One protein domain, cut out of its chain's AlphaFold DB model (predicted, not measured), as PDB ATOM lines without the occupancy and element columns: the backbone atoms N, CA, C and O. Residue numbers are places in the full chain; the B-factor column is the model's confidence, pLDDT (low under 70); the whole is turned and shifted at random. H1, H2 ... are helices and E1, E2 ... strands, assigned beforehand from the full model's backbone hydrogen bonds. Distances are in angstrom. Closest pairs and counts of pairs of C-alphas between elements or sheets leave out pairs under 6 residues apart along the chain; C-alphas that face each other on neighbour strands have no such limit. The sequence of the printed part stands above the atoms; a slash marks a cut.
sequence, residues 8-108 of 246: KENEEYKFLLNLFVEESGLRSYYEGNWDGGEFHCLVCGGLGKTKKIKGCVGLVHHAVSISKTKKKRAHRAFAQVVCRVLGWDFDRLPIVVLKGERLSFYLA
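AT A GLANCE: This is residues 8 to 108 of the 246 residues of an uncharacterized protein of Rosa chinensis (UniProt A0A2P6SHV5). Helix H5 forms the core, with H1 along one side of it and H4 along the other, while H2 crosses the end of H5. A two-stranded antiparallel sheet, E1 and E2, sits by the start of H4, short H3 packs on H5 near its beginning, and short H6 on its end. The 101 printed residues run H1 H2 E1 H3 E2 H4 H5 H6, mostly helix. The whole is compact and rounded, with a radius of gyration of the C-alphas of 12.8 A and spans of 36 by 28 by 24 A.

IN THESE COORDINATES: Find C-alpha 8 at (40.097, 46.159, -18.966); from there H1 runs 21.2 A to residue 22. Next come H2, residues 24 to 32, E1, 38 to 40, H3, 42 to 45, E2, 52 to 54, and H4, 55 to 65, 15.5 A long. H5, residues 72 to 86, covers 21.6 A, and H6, 103 to 107, ends at C-alpha 107 (34.967, 33.679, 2.446).

HOW THE PARTS SIT: Start at the hub, H5. H1 touches it the same way at 37 degrees, only just a steep tilt; C-alphas 13 and 77 are closest, 4.8 A. H4 and H5 form a helical hairpin, touching at a shallow tilt of 27 degrees, opposite ways, with C-alphas 60 and 79 closest at 4.9 A. H2 touches residues 82 to 86 of H5 about perpendicular, 75 degrees, C-alphas 31 and 86 being closest at 5.9 A. Between E1 and E2, N 39 and O 53 are within hydrogen-bond range at 2.8 A. In H2, H4, H5 and H6 every O i to N i+4 pair is within range, in H1 10 of 11; H3 is too short for one.

THE WHOLE: The printed part has no cut. Look along residues 87 to 102 for the long link, H5 to H6. Low pLDDT, under 70, marks residues 8 to 9, 46 to 49, 68 and 93 to 101.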
ATOM      1  N   LYS A   8      40.257  45.019 -19.889       61.91
ATOM      2  CA  LYS A   8      40.097  46.159 -18.966       61.91
ATOM      3  C   LYS A   8      38.835  46.112 -18.097       61.91
ATOM      4  O   LYS A   8      38.868  46.601 -16.975       61.91
ATOM      5  N   GLU A   9      37.744  45.530 -18.596       65.06
ATOM      6  CA  GLU A   9      36.508  45.366 -17.808       65.06
ATOM      7  C   GLU A   9      36.688  44.301 -16.715       65.06
ATOM      8  O   GLU A   9      36.096  44.401 -15.642       65.06
ATOM      9  N   ASN A  10      37.556  43.313 -16.960       79.25
ATOM     10  CA  ASN A  10      37.904  42.279 -15.994       79.25
ATOM     11  C   ASN A  10      38.813  42.830 -14.881       79.25
ATOM     12  O   ASN A  10      38.590  42.514 -13.716       79.25
ATOM     13  N   GLU A  11      39.768  43.706 -15.212       90.31
ATOM     14  CA  GLU A  11      40.642  44.356 -14.221       90.31
ATOM     15  C   GLU A  11      39.898  45.347 -13.314       90.31
ATOM     16  O   GLU A  11      40.084  45.320 -12.097       90.31
ATOM     17  N   GLU A  12      38.999  46.174 -13.862       91.00
ATOM     18  CA  GLU A  12      38.152  47.061 -13.046       91.00
ATOM     19  C   GLU A  12      37.256  46.254 -12.086       91.00
ATOM     20  O   GLU A  12      37.101  46.632 -10.923       91.00
ATOM     21  N   TYR A  13      36.715  45.115 -12.537       93.06
ATOM     22  CA  TYR A  13      35.943  44.196 -11.694       93.06
ATOM     23  C   TYR A  13      36.800  43.526 -10.611       93.06
ATOM     24  O   TYR A  13      36.396  43.519  -9.450       93.06
ATOM     25  N   LYS A  14      37.989  43.007 -10.954       94.75
ATOM     26  CA  LYS A  14      38.936  42.405  -9.996       94.75
ATOM     27  C   LYS A  14      39.314  43.383  -8.891       94.75
ATOM     28  O   LYS A  14      39.185  43.039  -7.721       94.75
ATOM     29  N   PHE A  15      39.736  44.595  -9.255       94.50
ATOM     30  CA  PHE A  15      40.137  45.627  -8.298       94.50
ATOM     31  C   PHE A  15      39.000  45.976  -7.327       94.50
ATOM     32  O   PHE A  15      39.193  45.987  -6.112       94.50
ATOM     33  N   LEU A  16      37.794  46.207  -7.857       94.62
ATOM     34  CA  LEU A  16      36.631  46.528  -7.032       94.62
ATOM     35  C   LEU A  16      36.188  45.342  -6.166       94.62
ATOM     36  O   LEU A  16      35.814  45.558  -5.019       94.62
ATOM     37  N   LEU A  17      36.252  44.105  -6.666       95.06
ATOM     38  CA  LEU A  17      35.937  42.911  -5.875       95.06
ATOM     39  C   LEU A  17      36.947  42.712  -4.738       95.06
ATOM     40  O   LEU A  17      36.537  42.428  -3.615       95.06
ATOM     41  N   ASN A  18      38.239  42.909  -5.011       95.94
ATOM     42  CA  ASN A  18      39.310  42.768  -4.025       95.94
ATOM     43  C   ASN A  18      39.136  43.747  -2.852       95.94
ATOM     44  O   ASN A  18      39.261  43.344  -1.702       95.94
ATOM     45  N   LEU A  19      38.702  44.986  -3.122       95.19
ATOM     46  CA  LEU A  19      38.367  45.965  -2.080       95.19
ATOM     47  C   LEU A  19      37.283  45.464  -1.100       95.19
ATOM     48  O   LEU A  19      37.374  45.738   0.091       95.19
ATOM     49  N   PHE A  20      36.281  44.705  -1.564       95.50
ATOM     50  CA  PHE A  20      35.255  44.090  -0.697       95.50
ATOM     51  C   PHE A  20      35.688  42.748  -0.069       95.50
ATOM     52  O   PHE A  20      34.979  42.218   0.790       95.50
ATOM     53  N   VAL A  21      36.818  42.180  -0.497       94.56
ATOM     54  CA  VAL A  21      37.448  40.998   0.116       94.56
ATOM     55  C   VAL A  21      38.373  41.428   1.257       94.56
ATOM     56  O   VAL A  21      38.297  40.860   2.345       94.56
ATOM     57  N   GLU A  22      39.194  42.454   1.026       95.88
ATOM     58  CA  GLU A  22      40.117  43.041   2.003       95.88
ATOM     59  C   GLU A  22      39.373  43.865   3.066       95.88
ATOM     60  O   GLU A  22      39.556  43.655   4.266       95.88
ATOM     61  N   GLU A  23      38.483  44.772   2.648       95.50
ATOM     62  CA  GLU A  23      37.706  45.614   3.559       95.50
ATOM     63  C   GLU A  23      36.413  44.890   3.987       95.50
ATOM     64  O   GLU A  23      35.305  45.069   3.462       95.50
ATOM     65  N   SER A  24      36.586  44.005   4.971       93.62
ATOM     66  CA  SER A  24      35.512  43.193   5.550       93.62
ATOM     67  C   SER A  24      34.407  44.005   6.246       93.62
ATOM     68  O   SER A  24      33.262  43.544   6.285       93.62
ATOM     69  N   GLY A  25      34.710  45.204   6.750       96.25
ATOM     70  CA  GLY A  25      33.766  46.140   7.361       96.25
ATOM     71  C   GLY A  25      32.913  46.857   6.315       96.25
ATOM     72  O   GLY A  25      31.692  46.896   6.457       96.25
ATOM     73  N   LEU A  26      33.518  47.313   5.213       94.69
ATOM     74  CA  LEU A  26      32.813  47.838   4.035       94.69
ATOM     75  C   LEU A  26      31.824  46.804   3.479       94.69
ATOM     76  O   LEU A  26      30.651  47.120   3.262       94.69
ATOM     77  N   ARG A  27      32.268  45.552   3.305       95.94
ATOM     78  CA  ARG A  27      31.390  44.439   2.909       95.94
ATOM     79  C   ARG A  27      30.258  44.234   3.914       95.94
ATOM     80  O   ARG A  27      29.102  44.203   3.505       95.94
ATOM     81  N   SER A  28      30.569  44.164   5.209       96.56
ATOM     82  CA  SER A  28      29.569  43.982   6.272       96.56
ATOM     83  C   SER A  28      28.559  45.136   6.338       96.56
ATOM     84  O   SER A  28      27.379  44.904   6.594       96.56
ATOM     85  N   TYR A  29      28.982  46.371   6.045       97.06
ATOM     86  CA  TYR A  29      28.100  47.533   5.954       97.06
ATOM     87  C   TYR A  29      27.109  47.400   4.793       97.06
ATOM     88  O   TYR A  29      25.904  47.534   5.011       97.06
ATOM     89  N   TYR A  30      27.590  47.084   3.585       96.31
ATOM     90  CA  TYR A  30      26.729  46.825   2.424       96.31
ATOM     91  C   TYR A  30      25.763  45.675   2.700       96.31
ATOM     92  O   TYR A  30      24.563  45.803   2.475       96.31
ATOM     93  N   GLU A  31      26.274  44.580   3.255       95.44
ATOM     94  CA  GLU A  31      25.494  43.397   3.586       95.44
ATOM     95  C   GLU A  31      24.409  43.657   4.645       95.44
ATOM     96  O   GLU A  31      23.287  43.168   4.483       95.44
ATOM     97  N   GLY A  32      24.702  44.427   5.695       96.06
ATOM     98  CA  GLY A  32      23.755  44.731   6.775       96.06
ATOM     99  C   GLY A  32      22.749  45.846   6.463       96.06
ATOM    100  O   GLY A  32      21.659  45.848   7.024       96.06
ATOM    101  N   ASN A  33      23.081  46.779   5.563       96.69
ATOM    102  CA  ASN A  33      22.307  48.013   5.340       96.69
ATOM    103  C   ASN A  33      21.687  48.102   3.930       96.69
ATOM    104  O   ASN A  33      21.301  49.185   3.492       96.69
ATOM    105  N   TRP A  34      21.606  46.982   3.205       95.06
ATOM    106  CA  TRP A  34      21.341  46.929   1.759       95.06
ATOM    107  C   TRP A  34      20.044  47.598   1.270       95.06
ATOM    108  O   TRP A  34      19.986  48.007   0.111       95.06
ATOM    109  N   ASP A  35      19.018  47.719   2.114       92.75
ATOM    110  CA  ASP A  35      17.741  48.368   1.777       92.75
ATOM    111  C   ASP A  35      17.682  49.823   2.284       92.75
ATOM    112  O   ASP A  35      17.654  50.779   1.506       92.75
ATOM    113  N   GLY A  36      17.728  50.006   3.607       91.00
ATOM    114  CA  GLY A  36      17.557  51.315   4.242       91.00
ATOM    115  C   GLY A  36      18.778  52.247   4.218       91.00
ATOM    116  O   GLY A  36      18.604  53.444   4.446       91.00
ATOM    117  N   GLY A  37      19.984  51.722   3.971       95.25
ATOM    118  CA  GLY A  37      21.257  52.430   4.139       95.25
ATOM    119  C   GLY A  37      21.541  53.532   3.116       95.25
ATOM    120  O   GLY A  37      20.930  53.601   2.049       95.25
ATOM    121  N   GLU A  38      22.516  54.386   3.434       95.62
ATOM    122  CA  GLU A  38      23.018  55.427   2.534       95.62
ATOM    123  C   GLU A  38      24.379  55.035   1.952       95.62
ATOM    124  O   GLU A  38      25.346  54.797   2.670       95.62
ATOM    125  N   PHE A  39      24.471  55.033   0.627       94.62
ATOM    126  CA  PHE A  39      25.649  54.599  -0.109       94.62
ATOM    127  C   PHE A  39      26.191  55.702  -1.015       94.62
ATOM    128  O   PHE A  39      25.486  56.636  -1.400       94.62
ATOM    129  N   HIS A  40      27.455  55.561  -1.408       92.69
ATOM    130  CA  HIS A  40      28.111  56.429  -2.380       92.69
ATOM    131  C   HIS A  40      28.667  55.571  -3.516       92.69
ATOM    132  O   HIS A  40      29.260  54.520  -3.274       92.69
ATOM    133  N   CYS A  41      28.535  56.026  -4.762       92.81
ATOM    134  CA  CYS A  41      29.215  55.367  -5.873       92.81
ATOM    135  C   CYS A  41      30.717  55.677  -5.824       92.81
ATOM    136  O   CYS A  41      31.137  56.798  -6.127       92.81
ATOM    137  N   LEU A  42      31.530  54.672  -5.478       91.38
ATOM    138  CA  LEU A  42      32.988  54.807  -5.353       91.38
ATOM    139  C   LEU A  42      33.635  55.317  -6.656       91.38
ATOM    140  O   LEU A  42      34.553  56.134  -6.633       91.38
ATOM    141  N   VAL A  43      33.086  54.918  -7.808       90.62
ATOM    142  CA  VAL A  43      33.579  55.288  -9.147       90.62
ATOM    143  C   VAL A  43      33.343  56.777  -9.466       90.62
ATOM    144  O   VAL A  43      34.201  57.426 -10.085       90.62
ATOM    145  N   CYS A  44      32.225  57.337  -8.988       88.38
ATOM    146  CA  CYS A  44      31.944  58.777  -9.005       88.38
ATOM    147  C   CYS A  44      32.804  59.563  -7.999       88.38
ATOM    148  O   CYS A  44      33.114  60.726  -8.251       88.38
ATOM    149  N   GLY A  45      33.203  58.947  -6.879       77.69
ATOM    150  CA  GLY A  45      33.876  59.627  -5.764       77.69
ATOM    151  C   GLY A  45      35.191  60.317  -6.116       77.69
ATOM    152  O   GLY A  45      35.457  61.412  -5.622       77.69
ATOM    153  N   GLY A  46      35.950  59.771  -7.070       62.19
ATOM    154  CA  GLY A  46      37.162  60.394  -7.622       62.19
ATOM    155  C   GLY A  46      36.931  61.657  -8.473       62.19
ATOM    156  O   GLY A  46      37.693  61.885  -9.407       62.19
ATOM    157  N   LEU A  47      35.857  62.414  -8.216       58.56
ATOM    158  CA  LEU A  47      35.508  63.714  -8.811       58.56
ATOM    159  C   LEU A  47      34.963  64.717  -7.761       58.56
ATOM    160  O   LEU A  47      34.355  65.724  -8.117       58.56
ATOM    161  N   GLY A  48      35.136  64.446  -6.459       56.00
ATOM    162  CA  GLY A  48      34.906  65.418  -5.374       56.00
ATOM    163  C   GLY A  48      33.447  65.767  -5.039       56.00
ATOM    164  O   GLY A  48      33.213  66.566  -4.137       56.00
ATOM    165  N   LYS A  49      32.454  65.189  -5.731       62.44
ATOM    166  CA  LYS A  49      31.016  65.401  -5.468       62.44
ATOM    167  C   LYS A  49      30.247  64.076  -5.481       62.44
ATOM    168  O   LYS A  49      29.588  63.736  -6.463       62.44
ATOM    169  N   THR A  50      30.324  63.313  -4.390       74.62
ATOM    170  CA  THR A  50      29.498  62.111  -4.192       74.62
ATOM    171  C   THR A  50      28.067  62.492  -3.815       74.62
ATOM    172  O   THR A  50      27.828  63.146  -2.804       74.62
ATOM    173  N   LYS A  51      27.082  62.038  -4.597       86.56
ATOM    174  CA  LYS A  51      25.690  62.007  -4.131       86.56
ATOM    175  C   LYS A  51      25.503  60.792  -3.220       86.56
ATOM    176  O   LYS A  51      25.974  59.705  -3.557       86.56
ATOM    177  N   LYS A  52      24.803  60.982  -2.099       92.50
ATOM    178  CA  LYS A  52      24.229  59.886  -1.311       92.50
ATOM    179  C   LYS A  52      23.114  59.218  -2.114       92.50
ATOM    180  O   LYS A  52      22.339  59.902  -2.785       92.50
ATOM    181  N   ILE A  53      23.048  57.895  -2.053       94.12
ATOM    182  CA  ILE A  53      22.072  57.062  -2.757       94.12
ATOM    183  C   ILE A  53      21.485  56.090  -1.734       94.12
ATOM    184  O   ILE A  53      22.238  55.397  -1.052       94.12
ATOM    185  N   LYS A  54      20.156  56.046  -1.606       95.50
ATOM    186  CA  LYS A  54      19.490  55.150  -0.656       95.50
ATOM    187  C   LYS A  54      19.376  53.734  -1.229       95.50
ATOM    188  O   LYS A  54      18.891  53.568  -2.350       95.50
ATOM    189  N   GLY A  55      19.793  52.750  -0.438       95.50
ATOM    190  CA  GLY A  55      19.750  51.327  -0.759       95.50
ATOM    191  C   GLY A  55      20.734  50.895  -1.850       95.50
ATOM    192  O   GLY A  55      21.057  51.630  -2.789       95.50
ATOM    193  N   CYS A  56      21.184  49.646  -1.774       95.19
ATOM    194  CA  CYS A  56      22.021  49.038  -2.801       95.19
ATOM    195  C   CYS A  56      21.271  48.860  -4.131       95.19
ATOM    196  O   CYS A  56      21.901  48.938  -5.180       95.19
ATOM    197  N   VAL A  57      19.939  48.720  -4.120       93.62
ATOM    198  CA  VAL A  57      19.118  48.724  -5.349       93.62
ATOM    199  C   VAL A  57      19.248  50.064  -6.083       93.62
ATOM    200  O   VAL A  57      19.524  50.097  -7.283       93.62
ATOM    201  N   GLY A  58      19.132  51.183  -5.355       93.69
ATOM    202  CA  GLY A  58      19.339  52.524  -5.906       93.69
ATOM    203  C   GLY A  58      20.771  52.734  -6.404       93.69
ATOM    204  O   GLY A  58      20.976  53.329  -7.463       93.69
ATOM    205  N   LEU A  59      21.761  52.202  -5.679       94.94
ATOM    206  CA  LEU A  59      23.181  52.270  -6.040       94.94
ATOM    207  C   LEU A  59      23.502  51.492  -7.327       94.94
ATOM    208  O   LEU A  59      24.200  52.016  -8.198       94.94
ATOM    209  N   VAL A  60      22.971  50.274  -7.464       94.31
ATOM    210  CA  VAL A  60      23.104  49.435  -8.664       94.31
ATOM    211  C   VAL A  60      22.423  50.109  -9.853       94.31
ATOM    212  O   VAL A  60      23.055  50.265 -10.897       94.31
ATOM    213  N   HIS A  61      21.191  50.607  -9.696       92.38
ATOM    214  CA  HIS A  61      20.498  51.330 -10.768       92.38
ATOM    215  C   HIS A  61      21.247  52.606 -11.197       92.38
ATOM    216  O   HIS A  61      21.418  52.854 -12.392       92.38
ATOM    217  N   HIS A  62      21.769  53.388 -10.247       92.88
ATOM    218  CA  HIS A  62      22.632  54.539 -10.526       92.88
ATOM    219  C   HIS A  62      23.882  54.143 -11.329       92.88
ATOM    220  O   HIS A  62      24.217  54.796 -12.315       92.88
ATOM    221  N   ALA A  63      24.563  53.065 -10.940       92.19
ATOM    222  CA  ALA A  63      25.784  52.628 -11.604       92.19
ATOM    223  C   ALA A  63      25.522  52.035 -13.008       92.19
ATOM    224  O   ALA A  63      26.283  52.305 -13.937       92.19
ATOM    225  N   VAL A  64      24.422  51.302 -13.206       91.31
ATOM    226  CA  VAL A  64      24.028  50.750 -14.520       91.31
ATOM    227  C   VAL A  64      23.528  51.839 -15.482       91.31
ATOM    228  O   VAL A  64      23.854  51.804 -16.669       91.31
ATOM    229  N   SER A  65      22.788  52.839 -14.991       89.69
ATOM    230  CA  SER A  65      22.239  53.931 -15.819       89.69
ATOM    231  C   SER A  65      23.283  54.955 -16.300       89.69
ATOM    232  O   SER A  65      22.987  55.770 -17.180       89.69
ATOM    233  N   ILE A  66      24.524  54.908 -15.798       87.12
ATOM    234  CA  ILE A  66      25.612  55.804 -16.221       87.12
ATOM    235  C   ILE A  66      26.116  55.444 -17.630       87.12
ATOM    236  O   ILE A  66      27.079  54.710 -17.849       87.12
ATOM    237  N   SER A  67      25.462  56.039 -18.625       70.69
ATOM    238  CA  SER A  67      25.806  55.932 -20.047       70.69
ATOM    239  C   SER A  67      26.797  57.004 -20.525       70.69
ATOM    240  O   SER A  67      27.622  56.717 -21.389       70.69
ATOM    241  N   LYS A  68      26.737  58.220 -19.957       68.19
ATOM    242  CA  LYS A  68      27.408  59.433 -20.479       68.19
ATOM    243  C   LYS A  68      28.812  59.730 -19.910       68.19
ATOM    244  O   LYS A  68      29.411  60.725 -20.304       68.19
ATOM    245  N   THR A  69      29.361  58.932 -18.982       75.12
ATOM    246  CA  THR A  69      30.688  59.218 -18.377       75.12
ATOM    247  C   THR A  69      31.821  58.386 -18.983       75.12
ATOM    248  O   THR A  69      31.639  57.224 -19.345       75.12
ATOM    249  N   LYS A  70      33.046  58.938 -18.973       77.44
ATOM    250  CA  LYS A  70      34.283  58.231 -19.372       77.44
ATOM    251  C   LYS A  70      34.568  56.957 -18.549       77.44
ATOM    252  O   LYS A  70      35.395  56.154 -18.961       77.44
ATOM    253  N   LYS A  71      33.890  56.759 -17.408       83.94
ATOM    254  CA  LYS A  71      34.048  55.613 -16.494       83.94
ATOM    255  C   LYS A  71      32.898  54.589 -16.588       83.94
ATOM    256  O   LYS A  71      32.658  53.875 -15.616       83.94
ATOM    257  N   LYS A  72      32.140  54.520 -17.694       88.19
ATOM    258  CA  LYS A  72      30.988  53.592 -17.848       88.19
ATOM    259  C   LYS A  72      31.314  52.137 -17.463       88.19
ATOM    260  O   LYS A  72      30.503  51.485 -16.815       88.19
ATOM    261  N   ARG A  73      32.507  51.651 -17.829       90.00
ATOM    262  CA  ARG A  73      32.982  50.290 -17.527       90.00
ATOM    263  C   ARG A  73      33.116  50.051 -16.020       90.00
ATOM    264  O   ARG A  73      32.367  49.239 -15.487       90.00
ATOM    265  N   ALA A  74      33.915  50.864 -15.329       91.75
ATOM    266  CA  ALA A  74      34.054  50.808 -13.875       91.75
ATOM    267  C   ALA A  74      32.710  50.917 -13.128       91.75
ATOM    268  O   ALA A  74      32.530  50.244 -12.119       91.75
ATOM    269  N   HIS A  75      31.743  51.705 -13.617       93.75
ATOM    270  CA  HIS A  75      30.400  51.741 -13.019       93.75
ATOM    271  C   HIS A  75      29.646  50.409 -13.197       93.75
ATOM    272  O   HIS A  75      29.087  49.906 -12.223       93.75
ATOM    273  N   ARG A  76      29.676  49.786 -14.386       93.00
ATOM    274  CA  ARG A  76      29.090  48.446 -14.592       93.00
ATOM    275  C   ARG A  76      29.784  47.386 -13.728       93.00
ATOM    276  O   ARG A  76      29.097  46.607 -13.076       93.00
ATOM    277  N   ALA A  77      31.115  47.409 -13.663       94.56
ATOM    278  CA  ALA A  77      31.902  46.518 -12.813       94.56
ATOM    279  C   ALA A  77      31.554  46.693 -11.323       94.56
ATOM    280  O   ALA A  77      31.323  45.711 -10.622       94.56
ATOM    281  N   PHE A  78      31.421  47.936 -10.846       95.06
ATOM    282  CA  PHE A  78      30.982  48.239  -9.481       95.06
ATOM    283  C   PHE A  78      29.579  47.694  -9.189       95.06
ATOM    284  O   PHE A  78      29.372  47.077  -8.147       95.06
ATOM    285  N   ALA A  79      28.634  47.848 -10.120       94.38
ATOM    286  CA  ALA A  79      27.292  47.290  -9.979       94.38
ATOM    287  C   ALA A  79      27.311  45.749  -9.884       94.38
ATOM    288  O   ALA A  79      26.660  45.184  -9.007       94.38
ATOM    289  N   GLN A  80      28.117  45.076 -10.714       94.31
ATOM    290  CA  GLN A  80      28.320  43.622 -10.656       94.31
ATOM    291  C   GLN A  80      28.947  43.164  -9.328       94.31
ATOM    292  O   GLN A  80      28.552  42.131  -8.785       94.31
ATOM    293  N   VAL A  81      29.904  43.920  -8.780       96.06
ATOM    294  CA  VAL A  81      30.514  43.624  -7.472       96.06
ATOM    295  C   VAL A  81      29.511  43.819  -6.333       96.06
ATOM    296  O   VAL A  81      29.405  42.939  -5.484       96.06
ATOM    297  N   VAL A  82      28.720  44.899  -6.334       95.81
ATOM    298  CA  VAL A  82      27.670  45.127  -5.319       95.81
ATOM    299  C   VAL A  82      26.612  44.020  -5.357       95.81
ATOM    300  O   VAL A  82      26.242  43.502  -4.305       95.81
ATOM    301  N   CYS A  83      26.184  43.584  -6.545       94.88
ATOM    302  CA  CYS A  83      25.322  42.408  -6.680       94.88
ATOM    303  C   CYS A  83      25.975  41.151  -6.078       94.88
ATOM    304  O   CYS A  83      25.355  40.482  -5.254       94.88
ATOM    305  N   ARG A  84      27.250  40.870  -6.388       94.31
ATOM    306  CA  ARG A  84      27.968  39.706  -5.835       94.31
ATOM    307  C   ARG A  84      28.160  39.760  -4.314       94.31
ATOM    308  O   ARG A  84      28.103  38.717  -3.673       94.31
ATOM    309  N   VAL A  85      28.359  40.944  -3.730       94.94
ATOM    310  CA  VAL A  85      28.410  41.131  -2.267       94.94
ATOM    311  C   VAL A  85      27.112  40.648  -1.618       94.94
ATOM    312  O   VAL A  85      27.144  39.896  -0.646       94.94
ATOM    313  N   LEU A  86      25.975  41.031  -2.198       93.62
ATOM    314  CA  LEU A  86      24.641  40.799  -1.643       93.62
ATOM    315  C   LEU A  86      24.027  39.440  -2.011       93.62
ATOM    316  O   LEU A  86      22.984  39.087  -1.460       93.62
ATOM    317  N   GLY A  87      24.667  38.688  -2.910       91.69
ATOM    318  CA  GLY A  87      24.136  37.442  -3.462       91.69
ATOM    319  C   GLY A  87      23.054  37.661  -4.526       91.69
ATOM    320  O   GLY A  87      22.136  36.859  -4.635       91.69
ATOM    321  N   TRP A  88      23.111  38.753  -5.291       91.81
ATOM    322  CA  TRP A  88      22.158  39.051  -6.367       91.81
ATOM    323  C   TRP A  88      22.710  38.647  -7.739       91.81
ATOM    324  O   TRP A  88      23.873  38.907  -8.051       91.81
ATOM    325  N   ASP A  89      21.853  38.079  -8.587       86.00
ATOM    326  CA  ASP A  89      22.145  37.856 -10.007       86.00
ATOM    327  C   ASP A  89      22.074  39.199 -10.762       86.00
ATOM    328  O   ASP A  89      21.045  39.878 -10.756       86.00
ATOM    329  N   PHE A  90      23.186  39.605 -11.381       85.50
ATOM    330  CA  PHE A  90      23.302  40.883 -12.088       85.50
ATOM    331  C   PHE A  90      22.589  40.880 -13.450       85.50
ATOM    332  O   PHE A  90      22.071  41.915 -13.872       85.50
ATOM    333  N   ASP A  91      22.536  39.739 -14.137       82.38
ATOM    334  CA  ASP A  91      21.943  39.653 -15.475       82.38
ATOM    335  C   ASP A  91      20.415  39.415 -15.409       82.38
ATOM    336  O   ASP A  91      19.721  39.507 -16.422       82.38
ATOM    337  N   ARG A  92      19.863  39.212 -14.200       73.19
ATOM    338  CA  ARG A  92      18.416  39.134 -13.903       73.19
ATOM    339  C   ARG A  92      17.831  40.382 -13.228       73.19
ATOM    340  O   ARG A  92      16.801  40.294 -12.565       73.19
ATOM    341  N   LEU A  93      18.461  41.547 -13.377       66.69
ATOM    342  CA  LEU A  93      17.971  42.808 -12.804       66.69
ATOM    343  C   LEU A  93      16.813  43.422 -13.625       66.69
ATOM    344  O   LEU A  93      17.010  44.403 -14.345       66.69
ATOM    345  N   PRO A  94      15.585  42.886 -13.491       51.97
ATOM    346  CA  PRO A  94      14.475  43.758 -13.097       51.97
ATOM    347  C   PRO A  94      13.513  43.128 -12.063       51.97
ATOM    348  O   PRO A  94      12.880  42.109 -12.307       51.97
ATOM    349  N   ILE A  95      13.342  43.817 -10.927       54.78
ATOM    350  CA  ILE A  95      12.238  43.692  -9.945       54.78
ATOM    351  C   ILE A  95      11.838  42.259  -9.505       54.78
ATOM    352  O   ILE A  95      10.662  41.940  -9.373       54.78
ATOM    353  N   VAL A  96      12.815  41.435  -9.122       48.00
ATOM    354  CA  VAL A  96      12.691  40.583  -7.921       48.00
ATOM    355  C   VAL A  96      14.071  40.359  -7.308       48.00
ATOM    356  O   VAL A  96      15.044  40.137  -8.026       48.00
ATOM    357  N   VAL A  97      14.170  40.412  -5.976       53.06
ATOM    358  CA  VAL A  97      15.420  40.102  -5.261       53.06
ATOM    359  C   VAL A  97      15.621  38.587  -5.284       53.06
ATOM    360  O   VAL A  97      15.064  37.858  -4.463       53.06
ATOM    361  N   LEU A  98      16.370  38.105  -6.274       45.81
ATOM    362  CA  LEU A  98      16.632  36.679  -6.445       45.81
ATOM    363  C   LEU A  98      17.698  36.166  -5.476       45.81
ATOM    364  O   LEU A  98      18.661  36.858  -5.147       45.81
ATOM    365  N   LYS A  99      17.496  34.921  -5.031       56.72
ATOM    366  CA  LYS A  99      18.383  34.212  -4.108       56.72
ATOM    367  C   LYS A  99      19.728  33.916  -4.770       56.72
ATOM    368  O   LYS A  99      19.774  33.266  -5.811       56.72
ATOM    369  N   GLY A 100      20.797  34.279  -4.083       59.53
ATOM    370  CA  GLY A 100      22.162  33.860  -4.358       59.53
ATOM    371  C   GLY A 100      22.999  33.986  -3.089       59.53
ATOM    372  O   GLY A 100      22.571  34.562  -2.087       59.53
ATOM    373  N   GLU A 101      24.179  33.380  -3.109       62.56
ATOM    374  CA  GLU A 101      25.020  33.239  -1.926       62.56
ATOM    375  C   GLU A 101      25.918  34.477  -1.742       62.56
ATOM    376  O   GLU A 101      26.396  35.070  -2.711       62.56
ATOM    377  N   ARG A 102      26.083  34.932  -0.496       75.06
ATOM    378  CA  ARG A 102      26.670  36.247  -0.173       75.06
ATOM    379  C   ARG A 102      28.196  36.187  -0.147       75.06
ATOM    380  O   ARG A 102      28.772  35.143   0.165       75.06
ATOM    381  N   LEU A 103      28.876  37.306  -0.412       76.56
ATOM    382  CA  LEU A 103      30.347  37.320  -0.414       76.56
ATOM    383  C   LEU A 103      30.937  37.036   0.978       76.56
ATOM    384  O   LEU A 103      32.031  36.477   1.064       76.56
ATOM    385  N   SER A 104      30.233  37.370   2.064       77.44
ATOM    386  CA  SER A 104      30.516  36.871   3.419       77.44
ATOM    387  C   SER A 104      30.633  35.344   3.478       77.44
ATOM    388  O   SER A 104      31.655  34.834   3.931       77.44
ATOM    389  N   PHE A 105      29.638  34.621   2.960       74.81
ATOM    390  CA  PHE A 105      29.565  33.159   3.004       74.81
ATOM    391  C   PHE A 105      30.664  32.481   2.173       74.81
ATOM    392  O   PHE A 105      31.283  31.527   2.640       74.81
ATOM    393  N   TYR A 106      30.983  33.013   0.985       75.56
ATOM    394  CA  TYR A 106      32.084  32.488   0.163       75.56
ATOM    395  C   TYR A 106      33.452  32.559   0.859       75.56
ATOM    396  O   TYR A 106      34.267  31.664   0.658       75.56
ATOM    397  N   LEU A 107      33.713  33.587   1.680       77.69
ATOM    398  CA  LEU A 107      34.967  33.679   2.446       77.69
ATOM    399  C   LEU A 107      34.905  32.973   3.812       77.69
ATOM    400  O   LEU A 107      35.927  32.869   4.483       77.69
ATOM    401  N   ALA A 108      33.734  32.492   4.235       74.62
ATOM    402  CA  ALA A 108      33.546  31.812   5.518       74.62
ATOM    403  C   ALA A 108      33.860  30.303   5.474       74.62
ATOM    404  O   ALA A 108      33.768  29.643   6.506       74.62
TER     405      ALA A 108